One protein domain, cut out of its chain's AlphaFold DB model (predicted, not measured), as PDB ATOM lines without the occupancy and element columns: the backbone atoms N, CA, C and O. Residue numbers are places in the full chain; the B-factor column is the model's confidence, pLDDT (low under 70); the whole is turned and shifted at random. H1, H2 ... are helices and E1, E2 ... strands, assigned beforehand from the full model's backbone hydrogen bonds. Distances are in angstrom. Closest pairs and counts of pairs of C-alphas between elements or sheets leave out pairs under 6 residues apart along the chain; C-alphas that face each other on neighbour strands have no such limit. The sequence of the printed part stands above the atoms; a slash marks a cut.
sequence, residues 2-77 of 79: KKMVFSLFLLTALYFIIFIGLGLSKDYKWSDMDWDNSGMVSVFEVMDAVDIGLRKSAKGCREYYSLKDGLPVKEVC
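AT A GLANCE: This is residues 2 to 77 of the 79 residues of an uncharacterized protein of Marinobacterium georgiense DSM 11526 (UniProt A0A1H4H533). A long helix, H1, reaches out from a small head like a handle: its residues 2 to 15 stick out free, and its other end packs on the short helix H3. The head holds H3, the small helix H2 and a three-stranded antiparallel sheet, in the order E1 E2 E3, lying away from the free end of H1. The 76 printed residues have three named helices and then three named strands, H1 H2 H3 E1 E2 E3, class mixed. The whole is loose, with a radius of gyration of the C-alphas of 15.3 A and spans of 56 by 26 by 18 A.

HOW THE PARTS SIT: H1, residues 2 to 24, touches H3, residues 43 to 51, with residues 16 to 24 alone; the closest C-alphas, of Gly 23 and Val 50, are 4.9 A apart. They run the same way at a steep tilt of 69 degrees, only just short of about perpendicular. H2, residues 30 to 33, only just touches H3, with 3 pairs of C-alphas within 8 A, the closest those of Met 33 and Glu 45, 6.2 A. E1, residues 52 to 56, E2, residues 62 to 66, and E3, residues 72 to 76, form a meander, each strand the antiparallel neighbour of the one before. In the hairpin E1 and E2, N 53 and O 65 are within hydrogen-bond range at 2.8 A; in the hairpin E2 and E3, N 64 and O 74 are, at 2.8 A. H2 only grazes the sheet with residues 32 to 33, and H3 with 48 to 51; H1 is not on it. Every O i to N i+4 pair is within range in H1, 3 of 5 in H3; H2 is too short for one.

IN THESE COORDINATES: H1 begins at C-alpha 2 (-15.102, 52.921, 4.814) and measures 33.0 A; H3 measures 14.3 A, E1 13.6 A and E2 13.5 A. E3 ends at C-alpha 76 (-36.449, 94.194, 19.032).

THE WHOLE: The C-alphas farthest apart, of Lys 2 and Lys 59, are 56.6 A apart. The printed part has no cut, no link is long, and no printed residue is under 70 in pLDDT.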
ATOM      1  N   LYS A   2     -13.762  52.572   5.354       85.75
ATOM      2  CA  LYS A   2     -15.102  52.921   4.814       85.75
ATOM      3  C   LYS A   2     -16.225  52.999   5.869       85.75
ATOM      4  O   LYS A   2     -16.959  53.973   5.896       85.75
ATOM      5  N   LYS A   3     -16.303  52.024   6.787       88.62
ATOM      6  CA  LYS A   3     -17.286  52.019   7.893       88.62
ATOM      7  C   LYS A   3     -17.102  53.186   8.874       88.62
ATOM      8  O   LYS A   3     -18.076  53.713   9.387       88.62
ATOM      9  N   MET A   4     -15.854  53.593   9.105       89.62
ATOM     10  CA  MET A   4     -15.508  54.689  10.013       89.62
ATOM     11  C   MET A   4     -15.856  56.044   9.392       89.62
ATOM     12  O   MET A   4     -16.462  56.875  10.051       89.62
ATOM     13  N   VAL A   5     -15.561  56.224   8.100       93.69
ATOM     14  CA  VAL A   5     -15.959  57.417   7.336       93.69
ATOM     15  C   VAL A   5     -17.483  57.531   7.257       93.69
ATOM     16  O   VAL A   5     -18.027  58.602   7.493       93.69
ATOM     17  N   PHE A   6     -18.180  56.421   6.996       95.88
ATOM     18  CA  PHE A   6     -19.644  56.400   6.986       95.88
ATOM     19  C   PHE A   6     -20.236  56.753   8.357       95.88
ATOM     20  O   PHE A   6     -21.147  57.569   8.442       95.88
ATOM     21  N   SER A   7     -19.687  56.183   9.434       96.19
ATOM     22  CA  SER A   7     -20.116  56.505  10.796       96.19
ATOM     23  C   SER A   7     -19.901  57.979  11.134       96.19
ATOM     24  O   SER A   7     -20.775  58.590  11.740       96.19
ATOM     25  N   LEU A   8     -18.762  58.553  10.737       96.81
ATOM     26  CA  LEU A   8     -18.479  59.970  10.951       96.81
ATOM     27  C   LEU A   8     -19.497  60.845  10.213       96.81
ATOM     28  O   LEU A   8     -20.070  61.746  10.812       96.81
ATOM     29  N   PHE A   9     -19.780  60.532   8.946       96.81
ATOM     30  CA  PHE A   9     -20.778  61.257   8.163       96.81
ATOM     31  C   PHE A   9     -22.167  61.219   8.813       96.81
ATOM     32  O   PHE A   9     -22.840  62.244   8.892       96.81
ATOM     33  N   LEU A  10     -22.579  60.056   9.325       97.75
ATOM     34  CA  LEU A  10     -23.885  59.884   9.962       97.75
ATOM     35  C   LEU A  10     -24.001  60.676  11.273       97.75
ATOM     36  O   LEU A  10     -25.035  61.291  11.522       97.75
ATOM     37  N   LEU A  11     -22.935  60.709  12.077       97.75
ATOM     38  CA  LEU A  11     -22.879  61.517  13.300       97.75
ATOM     39  C   LEU A  11     -22.929  63.015  12.992       97.75
ATOM     40  O   LEU A  11     -23.673  63.745  13.642       97.75
ATOM     41  N   THR A  12     -22.194  63.467  11.974       96.75
ATOM     42  CA  THR A  12     -22.233  64.868  11.539       96.75
ATOM     43  C   THR A  12     -23.624  65.247  11.034       96.75
ATOM     44  O   THR A  12     -24.163  66.268  11.445       96.75
ATOM     45  N   ALA A  13     -24.248  64.413  10.198       97.12
ATOM     46  CA  ALA A  13     -25.608  64.661   9.719       97.12
ATOM     47  C   ALA A  13     -26.614  64.736  10.879       97.12
ATOM     48  O   ALA A  13     -27.444  65.643  10.919       97.12
ATOM     49  N   LEU A  14     -26.505  63.824  11.850       98.12
ATOM     50  CA  LEU A  14     -27.354  63.821  13.038       98.12
ATOM     51  C   LEU A  14     -27.177  65.097  13.876       98.12
ATOM     52  O   LEU A  14     -28.173  65.665  14.317       98.12
ATOM     53  N   TYR A  15     -25.941  65.575  14.048       97.12
ATOM     54  CA  TYR A  15     -25.651  66.835  14.740       97.12
ATOM     55  C   TYR A  15     -26.397  68.018  14.106       97.12
ATOM     56  O   TYR A  15     -27.118  68.730  14.804       97.12
ATOM     57  N   PHE A  16     -26.302  68.182  12.781       97.44
ATOM     58  CA  PHE A  16     -27.001  69.263  12.078       97.44
ATOM     59  C   PHE A  16     -28.522  69.156  12.215       97.44
ATOM     60  O   PHE A  16     -29.175  70.150  12.518       97.44
ATOM     61  N   ILE A  17     -29.091  67.957  12.050       97.94
ATOM     62  CA  ILE A  17     -30.542  67.742  12.171       97.94
ATOM     63  C   ILE A  17     -31.040  68.141  13.564       97.94
ATOM     64  O   ILE A  17     -32.060  68.819  13.678       97.94
ATOM     65  N   ILE A  18     -30.318  67.744  14.617       98.12
ATOM     66  CA  ILE A  18     -30.691  68.064  15.996       98.12
ATOM     67  C   ILE A  18     -30.643  69.577  16.225       98.12
ATOM     68  O   ILE A  18     -31.631  70.143  16.681       98.12
ATOM     69  N   PHE A  19     -29.535  70.241  15.889       97.50
ATOM     70  CA  PHE A  19     -29.376  71.674  16.158       97.50
ATOM     71  C   PHE A  19     -30.343  72.538  15.347       97.50
ATOM     72  O   PHE A  19     -30.941  73.456  15.898       97.50
ATOM     73  N   ILE A  20     -30.572  72.206  14.074       97.56
ATOM     74  CA  ILE A  20     -31.583  72.889  13.258       97.56
ATOM     75  C   ILE A  20     -32.977  72.672  13.859       97.56
ATOM     76  O   ILE A  20     -33.737  73.625  14.004       97.56
ATOM     77  N   GLY A  21     -33.314  71.439  14.254       97.38
ATOM     78  CA  GLY A  21     -34.605  71.130  14.874       97.38
ATOM     79  C   GLY A  21     -34.833  71.885  16.187       97.38
ATOM     80  O   GLY A  21     -35.913  72.432  16.401       97.38
ATOM     81  N   LEU A  22     -33.808  71.966  17.039       97.19
ATOM     82  CA  LEU A  22     -33.851  72.734  18.284       97.19
ATOM     83  C   LEU A  22     -33.984  74.239  18.021       97.19
ATOM     84  O   LEU A  22     -34.793  74.893  18.676       97.19
ATOM     85  N   GLY A  23     -33.258  74.775  17.040       96.31
ATOM     86  CA  GLY A  23     -33.376  76.170  16.621       96.31
ATOM     87  C   GLY A  23     -34.776  76.523  16.127       96.31
ATOM     88  O   GLY A  23     -35.378  77.491  16.583       96.31
ATOM     89  N   LEU A  24     -35.350  75.673  15.271       95.56
ATOM     90  CA  LEU A  24     -36.718  75.816  14.761       95.56
ATOM     91  C   LEU A  24     -37.800  75.662  15.839       95.56
ATOM     92  O   LEU A  24     -38.922  76.117  15.638       95.56
ATOM     93  N   SER A  25     -37.487  75.017  16.966       95.62
ATOM     94  CA  SER A  25     -38.433  74.824  18.074       95.62
ATOM     95  C   SER A  25     -38.576  76.038  18.999       95.62
ATOM     96  O   SER A  25     -39.380  76.006  19.931       95.62
ATOM     97  N   LYS A  26     -37.791  77.099  18.768       94.00
ATOM     98  CA  LYS A  26     -37.816  78.322  19.575       94.00
ATOM     99  C   LYS A  26     -39.123  79.093  19.388       94.00
ATOM    100  O   LYS A  26     -39.763  79.042  18.343       94.00
ATOM    101  N   ASP A  27     -39.501  79.839  20.417       90.25
ATOM    102  CA  ASP A  27     -40.770  80.566  20.518       90.25
ATOM    103  C   ASP A  27     -40.707  82.016  19.998       90.25
ATOM    104  O   ASP A  27     -41.644  82.795  20.188       90.25
ATOM    105  N   TYR A  28     -39.628  82.386  19.304       88.31
ATOM    106  CA  TYR A  28     -39.480  83.681  18.643       88.31
ATOM    107  C   TYR A  28     -39.679  83.618  17.127       88.31
ATOM    108  O   TYR A  28     -39.679  82.557  16.508       88.31
ATOM    109  N   LYS A  29     -39.889  84.788  16.509       91.12
ATOM    110  CA  LYS A  29     -40.159  84.883  15.069       91.12
ATOM    111  C   LYS A  29     -38.927  84.466  14.273       91.12
ATOM    112  O   LYS A  29     -37.819  84.861  14.616       91.12
ATOM    113  N   TRP A  30     -39.152  83.797  13.142       93.00
ATOM    114  CA  TRP A  30     -38.100  83.473  12.174       93.00
ATOM    115  C   TRP A  30     -37.258  84.697  11.802       93.00
ATOM    116  O   TRP A  30     -36.045  84.655  11.900       93.00
ATOM    117  N   SER A  31     -37.895  85.828  11.482       93.19
ATOM    118  CA  SER A  31     -37.197  87.078  11.139       93.19
ATOM    119  C   SER A  31     -36.286  87.619  12.243       93.19
ATOM    120  O   SER A  31     -35.404  88.422  11.969       93.19
ATOM    121  N   ASP A  32     -36.520  87.235  13.499       93.44
ATOM    122  CA  ASP A  32     -35.698  87.701  14.608       93.44
ATOM    123  C   ASP A  32     -34.373  86.918  14.692       93.44
ATOM    124  O   ASP A  32     -33.424  87.463  15.249       93.44
ATOM    125  N   MET A  33     -34.298  85.723  14.074       95.06
ATOM    126  CA  MET A  33     -33.095  84.880  13.955       95.06
ATOM    127  C   MET A  33     -32.048  85.411  12.972       95.06
ATOM    128  O   MET A  33     -31.005  84.795  12.824       95.06
ATOM    129  N   ASP A  34     -32.317  86.521  12.288       95.56
ATOM    130  CA  ASP A  34     -31.317  87.243  11.499       95.56
ATOM    131  C   ASP A  34     -30.390  87.993  12.473       95.56
ATOM    132  O   ASP A  34     -30.640  89.147  12.849       95.56
ATOM    133  N   TRP A  35     -29.405  87.279  13.018       94.38
ATOM    134  CA  TRP A  35     -28.526  87.758  14.084       94.38
ATOM    135  C   TRP A  35     -27.513  88.767  13.547       94.38
ATOM    136  O   TRP A  35     -27.147  89.702  14.265       94.38
ATOM    137  N   ASP A  36     -27.093  88.605  12.289       94.31
ATOM    138  CA  ASP A  36     -26.153  89.511  11.626       94.31
ATOM    139  C   ASP A  36     -26.827  90.694  10.901       94.31
ATOM    140  O   ASP A  36     -26.150  91.660  10.541       94.31
ATOM    141  N   ASN A  37     -28.162  90.694  10.807       93.25
ATOM    142  CA  ASN A  37     -28.980  91.689  10.102       93.25
ATOM    143  C   ASN A  37     -28.670  91.762   8.597       93.25
ATOM    144  O   ASN A  37     -28.749  92.833   7.988       93.25
ATOM    145  N   SER A  38     -28.314  90.631   7.989       95.06
ATOM    146  CA  SER A  38     -28.097  90.513   6.546       95.06
ATOM    147  C   SER A  38     -29.396  90.588   5.732       95.06
ATOM    148  O   SER A  38     -29.351  90.780   4.513       95.06
ATOM    149  N   GLY A  39     -30.558  90.470   6.384       95.38
ATOM    150  CA  GLY A  39     -31.884  90.461   5.768       95.38
ATOM    151  C   GLY A  39     -32.376  89.063   5.383       95.38
ATOM    152  O   GLY A  39     -33.466  88.930   4.820       95.38
ATOM    153  N   MET A  40     -31.600  88.015   5.666       95.88
ATOM    154  CA  MET A  40     -31.951  86.617   5.419       95.88
ATOM    155  C   MET A  40     -31.480  85.755   6.586       95.88
ATOM    156  O   MET A  40     -30.394  85.960   7.093       95.88
ATOM    157  N   VAL A  41     -32.267  84.746   6.961       97.06
ATOM    158  CA  VAL A  41     -31.885  83.796   8.017       97.06
ATOM    159  C   VAL A  41     -31.181  82.601   7.389       97.06
ATOM    160  O   VAL A  41     -31.777  81.849   6.606       97.06
ATOM    161  N   SER A  42     -29.914  82.414   7.733       97.31
ATOM    162  CA  SER A  42     -29.109  81.273   7.308       97.31
ATOM    163  C   SER A  42     -29.348  80.038   8.183       97.31
ATOM    164  O   SER A  42     -29.800  80.117   9.322       97.31
ATOM    165  N   VAL A  43     -28.991  78.854   7.672       96.25
ATOM    166  CA  VAL A  43     -29.073  77.604   8.454       96.25
ATOM    167  C   VAL A  43     -28.198  77.663   9.711       96.25
ATOM    168  O   VAL A  43     -28.564  77.086  10.730       96.25
ATOM    169  N   PHE A  44     -27.064  78.367   9.657       96.38
ATOM    170  CA  PHE A  44     -26.181  78.517  10.813       96.38
ATOM    171  C   PHE A  44     -26.804  79.401  11.889       96.38
ATOM    172  O   PHE A  44     -26.767  79.027  13.053       96.38
ATOM    173  N   GLU A  45     -27.493  80.473  11.512       96.94
ATOM    174  CA  GLU A  45     -28.201  81.313  12.481       96.94
ATOM    175  C   GLU A  45     -29.356  80.578  13.166       96.94
ATOM    176  O   GLU A  45     -29.593  80.767  14.361       96.94
ATOM    177  N   VAL A  46     -30.030  79.666  12.454       97.31
ATOM    178  CA  VAL A  46     -31.001  78.751  13.077       97.31
ATOM    179  C   VAL A  46     -30.319  77.858  14.113       97.31
ATOM    180  O   VAL A  46     -30.889  77.600  15.167       97.31
ATOM    181  N   MET A  47     -29.103  77.377  13.854       97.50
ATOM    182  CA  MET A  47     -28.364  76.580  14.838       97.50
ATOM    183  C   MET A  47     -27.893  77.432  16.024       97.50
ATOM    184  O   MET A  47     -27.999  76.976  17.161       97.50
ATOM    185  N   ASP A  48     -27.453  78.668  15.789       95.88
ATOM    186  CA  ASP A  48     -27.045  79.614  16.840       95.88
ATOM    187  C   ASP A  48     -28.217  79.972  17.766       95.88
ATOM    188  O   ASP A  48     -28.051  80.179  18.970       95.88
ATOM    189  N   ALA A  49     -29.435  79.942  17.222       96.50
ATOM    190  CA  ALA A  49     -30.692  80.139  17.932       96.50
ATOM    191  C   ALA A  49     -30.836  79.207  19.160       96.50
ATOM    192  O   ALA A  49     -31.469  79.568  20.162       96.50
ATOM    193  N   VAL A  50     -30.226  78.011  19.127       96.94
ATOM    194  CA  VAL A  50     -30.242  77.033  20.231       96.94
ATOM    195  C   VAL A  50     -29.727  77.648  21.533       96.94
ATOM    196  O   VAL A  50     -30.363  77.458  22.576       96.94
ATOM    197  N   ASP A  51     -28.681  78.470  21.455       96.44
ATOM    198  CA  ASP A  51     -28.031  79.112  22.602       96.44
ATOM    199  C   ASP A  51     -28.571  80.520  22.900       96.44
ATOM    200  O   ASP A  51     -28.019  81.245  23.730       96.44
ATOM    201  N   ILE A  52     -29.685  80.903  22.270       97.44
ATOM    202  CA  ILE A  52     -30.331  82.201  22.466       97.44
ATOM    203  C   ILE A  52     -31.664  82.026  23.200       97.44
ATOM    204  O   ILE A  52     -32.531  81.231  22.814       97.44
ATOM    205  N   GLY A  53     -31.811  82.778  24.290       96.12
ATOM    206  CA  GLY A  53     -33.041  82.933  25.057       96.12
ATOM    207  C   GLY A  53     -33.769  84.231  24.712       96.12
ATOM    208  O   GLY A  53     -33.183  85.158  24.156       96.12
ATOM    209  N   LEU A  54     -35.048  84.305  25.079       95.69
ATOM    210  CA  LEU A  54     -35.898  85.487  24.928       95.69
ATOM    211  C   LEU A  54     -36.397  85.945  26.305       95.69
ATOM    212  O   LEU A  54     -36.856  85.135  27.113       95.69
ATOM    213  N   ARG A  55     -36.324  87.249  26.582       94.31
ATOM    214  CA  ARG A  55     -36.954  87.891  27.747       94.31
ATOM    215  C   ARG A  55     -37.567  89.236  27.367       94.31
ATOM    216  O   ARG A  55     -37.282  89.786  26.308       94.31
ATOM    217  N   LYS A  56     -38.426  89.778  28.231       93.88
ATOM    218  CA  LYS A  56     -38.886  91.168  28.101       93.88
ATOM    219  C   LYS A  56     -37.822  92.108  28.662       93.88
ATOM    220  O   LYS A  56     -37.386  91.906  29.795       93.88
ATOM    221  N   SER A  57     -37.427  93.118  27.891       92.19
ATOM    222  CA  SER A  57     -36.525  94.172  28.358       92.19
ATOM    223  C   SER A  57     -37.250  95.119  29.319       92.19
ATOM    224  O   SER A  57     -38.484  95.173  29.360       92.19
ATOM    225  N   ALA A  58     -36.491  95.923  30.068       86.31
ATOM    226  CA  ALA A  58     -37.050  96.959  30.942       86.31
ATOM    227  C   ALA A  58     -37.894  98.004  30.181       86.31
ATOM    228  O   ALA A  58     -38.737  98.671  30.777       86.31
ATOM    229  N   LYS A  59     -37.689  98.127  28.864       84.88
ATOM    230  CA  LYS A  59     -38.431  99.023  27.966       84.88
ATOM    231  C   LYS A  59     -39.672  98.362  27.352       84.88
ATOM    232  O   LYS A  59     -40.332  98.967  26.517       84.88
ATOM    233  N   GLY A  60     -39.988  97.124  27.740       87.62
ATOM    234  CA  GLY A  60     -41.098  96.350  27.181       87.62
ATOM    235  C   GLY A  60     -40.798  95.702  25.826       87.62
ATOM    236  O   GLY A  60     -41.698  95.110  25.235       87.62
ATOM    237  N   CYS A  61     -39.555  95.774  25.343       91.38
ATOM    238  CA  CYS A  61     -39.143  95.171  24.078       91.38
ATOM    239  C   CYS A  61     -38.811  93.682  24.244       91.38
ATOM    240  O   CYS A  61     -38.704  93.164  25.359       91.38
ATOM    241  N   ARG A  62     -38.649  92.976  23.121       93.12
ATOM    242  CA  ARG A  62     -38.154  91.593  23.104       93.12
ATOM    243  C   ARG A  62     -36.632  91.620  23.097       93.12
ATOM    244  O   ARG A  62     -36.040  92.108  22.141       93.12
ATOM    245  N   GLU A  63     -36.018  91.112  24.154       95.56
ATOM    246  CA  GLU A  63     -34.568  91.019  24.287       95.56
ATOM    247  C   GLU A  63     -34.119  89.571  24.117       95.56
ATOM    248  O   GLU A  63     -34.526  88.677  24.865       95.56
ATOM    249  N   TYR A  64     -33.260  89.368  23.130       96.06
ATOM    250  CA  TYR A  64     -32.561  88.127  22.866       96.06
ATOM    251  C   TYR A  64     -31.234  88.147  23.607       96.06
ATOM    252  O   TYR A  64     -30.489  89.123  23.510       96.06
ATOM    253  N   TYR A  65     -30.939  87.088  24.349       96.56
ATOM    254  CA  TYR A  65     -29.735  87.001  25.168       96.56
ATOM    255  C   TYR A  65     -29.059  85.641  25.031       96.56
ATOM    256  O   TYR A  65     -29.712  84.627  24.791       96.56
ATOM    257  N   SER A  66     -27.743  85.626  25.218       97.25
ATOM    258  CA  SER A  66     -26.938  84.408  25.226       97.25
ATOM    259  C   SER A  66     -27.247  83.590  26.482       97.25
ATOM    260  O   SER A  66     -27.138  84.088  27.604       97.25
ATOM    261  N   LEU A  67     -27.617  82.317  26.318       96.25
ATOM    262  CA  LEU A  67     -27.870  81.402  27.439       96.25
ATOM    263  C   LEU A  67     -26.595  81.079  28.234       96.25
ATOM    264  O   LEU A  67     -26.681  80.654  29.384       96.25
ATOM    265  N   LYS A  68     -25.417  81.298  27.641       96.94
ATOM    266  CA  LYS A  68     -24.117  81.027  28.261       96.94
ATOM    267  C   LYS A  68     -23.786  81.998  29.399       96.94
ATOM    268  O   LYS A  68     -23.227  81.578  30.407       96.94
ATOM    269  N   ASP A  69     -24.075  83.285  29.217       97.50
ATOM    270  CA  ASP A  69     -23.637  84.370  30.113       97.50
ATOM    271  C   ASP A  69     -24.725  85.409  30.428       97.50
ATOM    272  O   ASP A  69     -24.520  86.293  31.258       97.50
ATOM    273  N   GLY A  70     -25.901  85.303  29.809       96.88
ATOM    274  CA  GLY A  70     -27.017  86.217  30.026       96.88
ATOM    275  C   GLY A  70     -26.884  87.562  29.312       96.88
ATOM    276  O   GLY A  70     -27.775  88.408  29.480       96.88
ATOM    277  N   LEU A  71     -25.808  87.771  28.540       96.75
ATOM    278  CA  LEU A  71     -25.544  89.032  27.855       96.75
ATOM    279  C   LEU A  71     -26.524  89.246  26.692       96.75
ATOM    280  O   LEU A  71     -26.892  88.284  26.011       96.75
ATOM    281  N   PRO A  72     -26.961  90.498  26.459       95.31
ATOM    282  CA  PRO A  72     -27.862  90.817  25.363       95.31
ATOM    283  C   PRO A  72     -27.162  90.609  24.014       95.31
ATOM    284  O   PRO A  72     -26.031  91.047  23.812       95.31
ATOM    285  N   VAL A  73     -27.870  89.957  23.097       95.31
ATOM    286  CA  VAL A  73     -27.459  89.721  21.706       95.31
ATOM    287  C   VAL A  73     -28.167  90.706  20.782       95.31
ATOM    288  O   VAL A  73     -27.536  91.342  19.945       95.31
ATOM    289  N   LYS A  74     -29.487  90.857  20.949       93.88
ATOM    290  CA  LYS A  74     -30.337  91.699  20.098       93.88
ATOM    291  C   LYS A  74     -31.549  92.183  20.886       93.88
ATOM    292  O   LYS A  74     -32.097  91.441  21.694       93.88
ATOM    293  N   GLU A  75     -32.013  93.399  20.625       93.38
ATOM    294  CA  GLU A  75     -33.271  93.919  21.173       93.38
ATOM    295  C   GLU A  75     -34.181  94.343  20.017       93.38
ATOM    296  O   GLU A  75     -33.757  95.052  19.107       93.38
ATOM    297  N   VAL A  76     -35.431  93.879  20.038       91.06
ATOM    298  CA  VAL A  76     -36.449  94.194  19.032       91.06
ATOM    299  C   VAL A  76     -37.643  94.823  19.732       91.06
ATOM    300  O   VAL A  76     -38.435  94.144  20.398       91.06
ATOM    301  N   CYS A  77     -37.778  96.133  19.567       88.31
ATOM    302  CA  CYS A  77     -38.963  96.876  19.966       88.31
ATOM    303  C   CYS A  77     -39.967  96.839  18.812       88.31
ATOM    304  O   CYS A  77     -39.603  97.083  17.664       88.31
TER     305      CYS A  77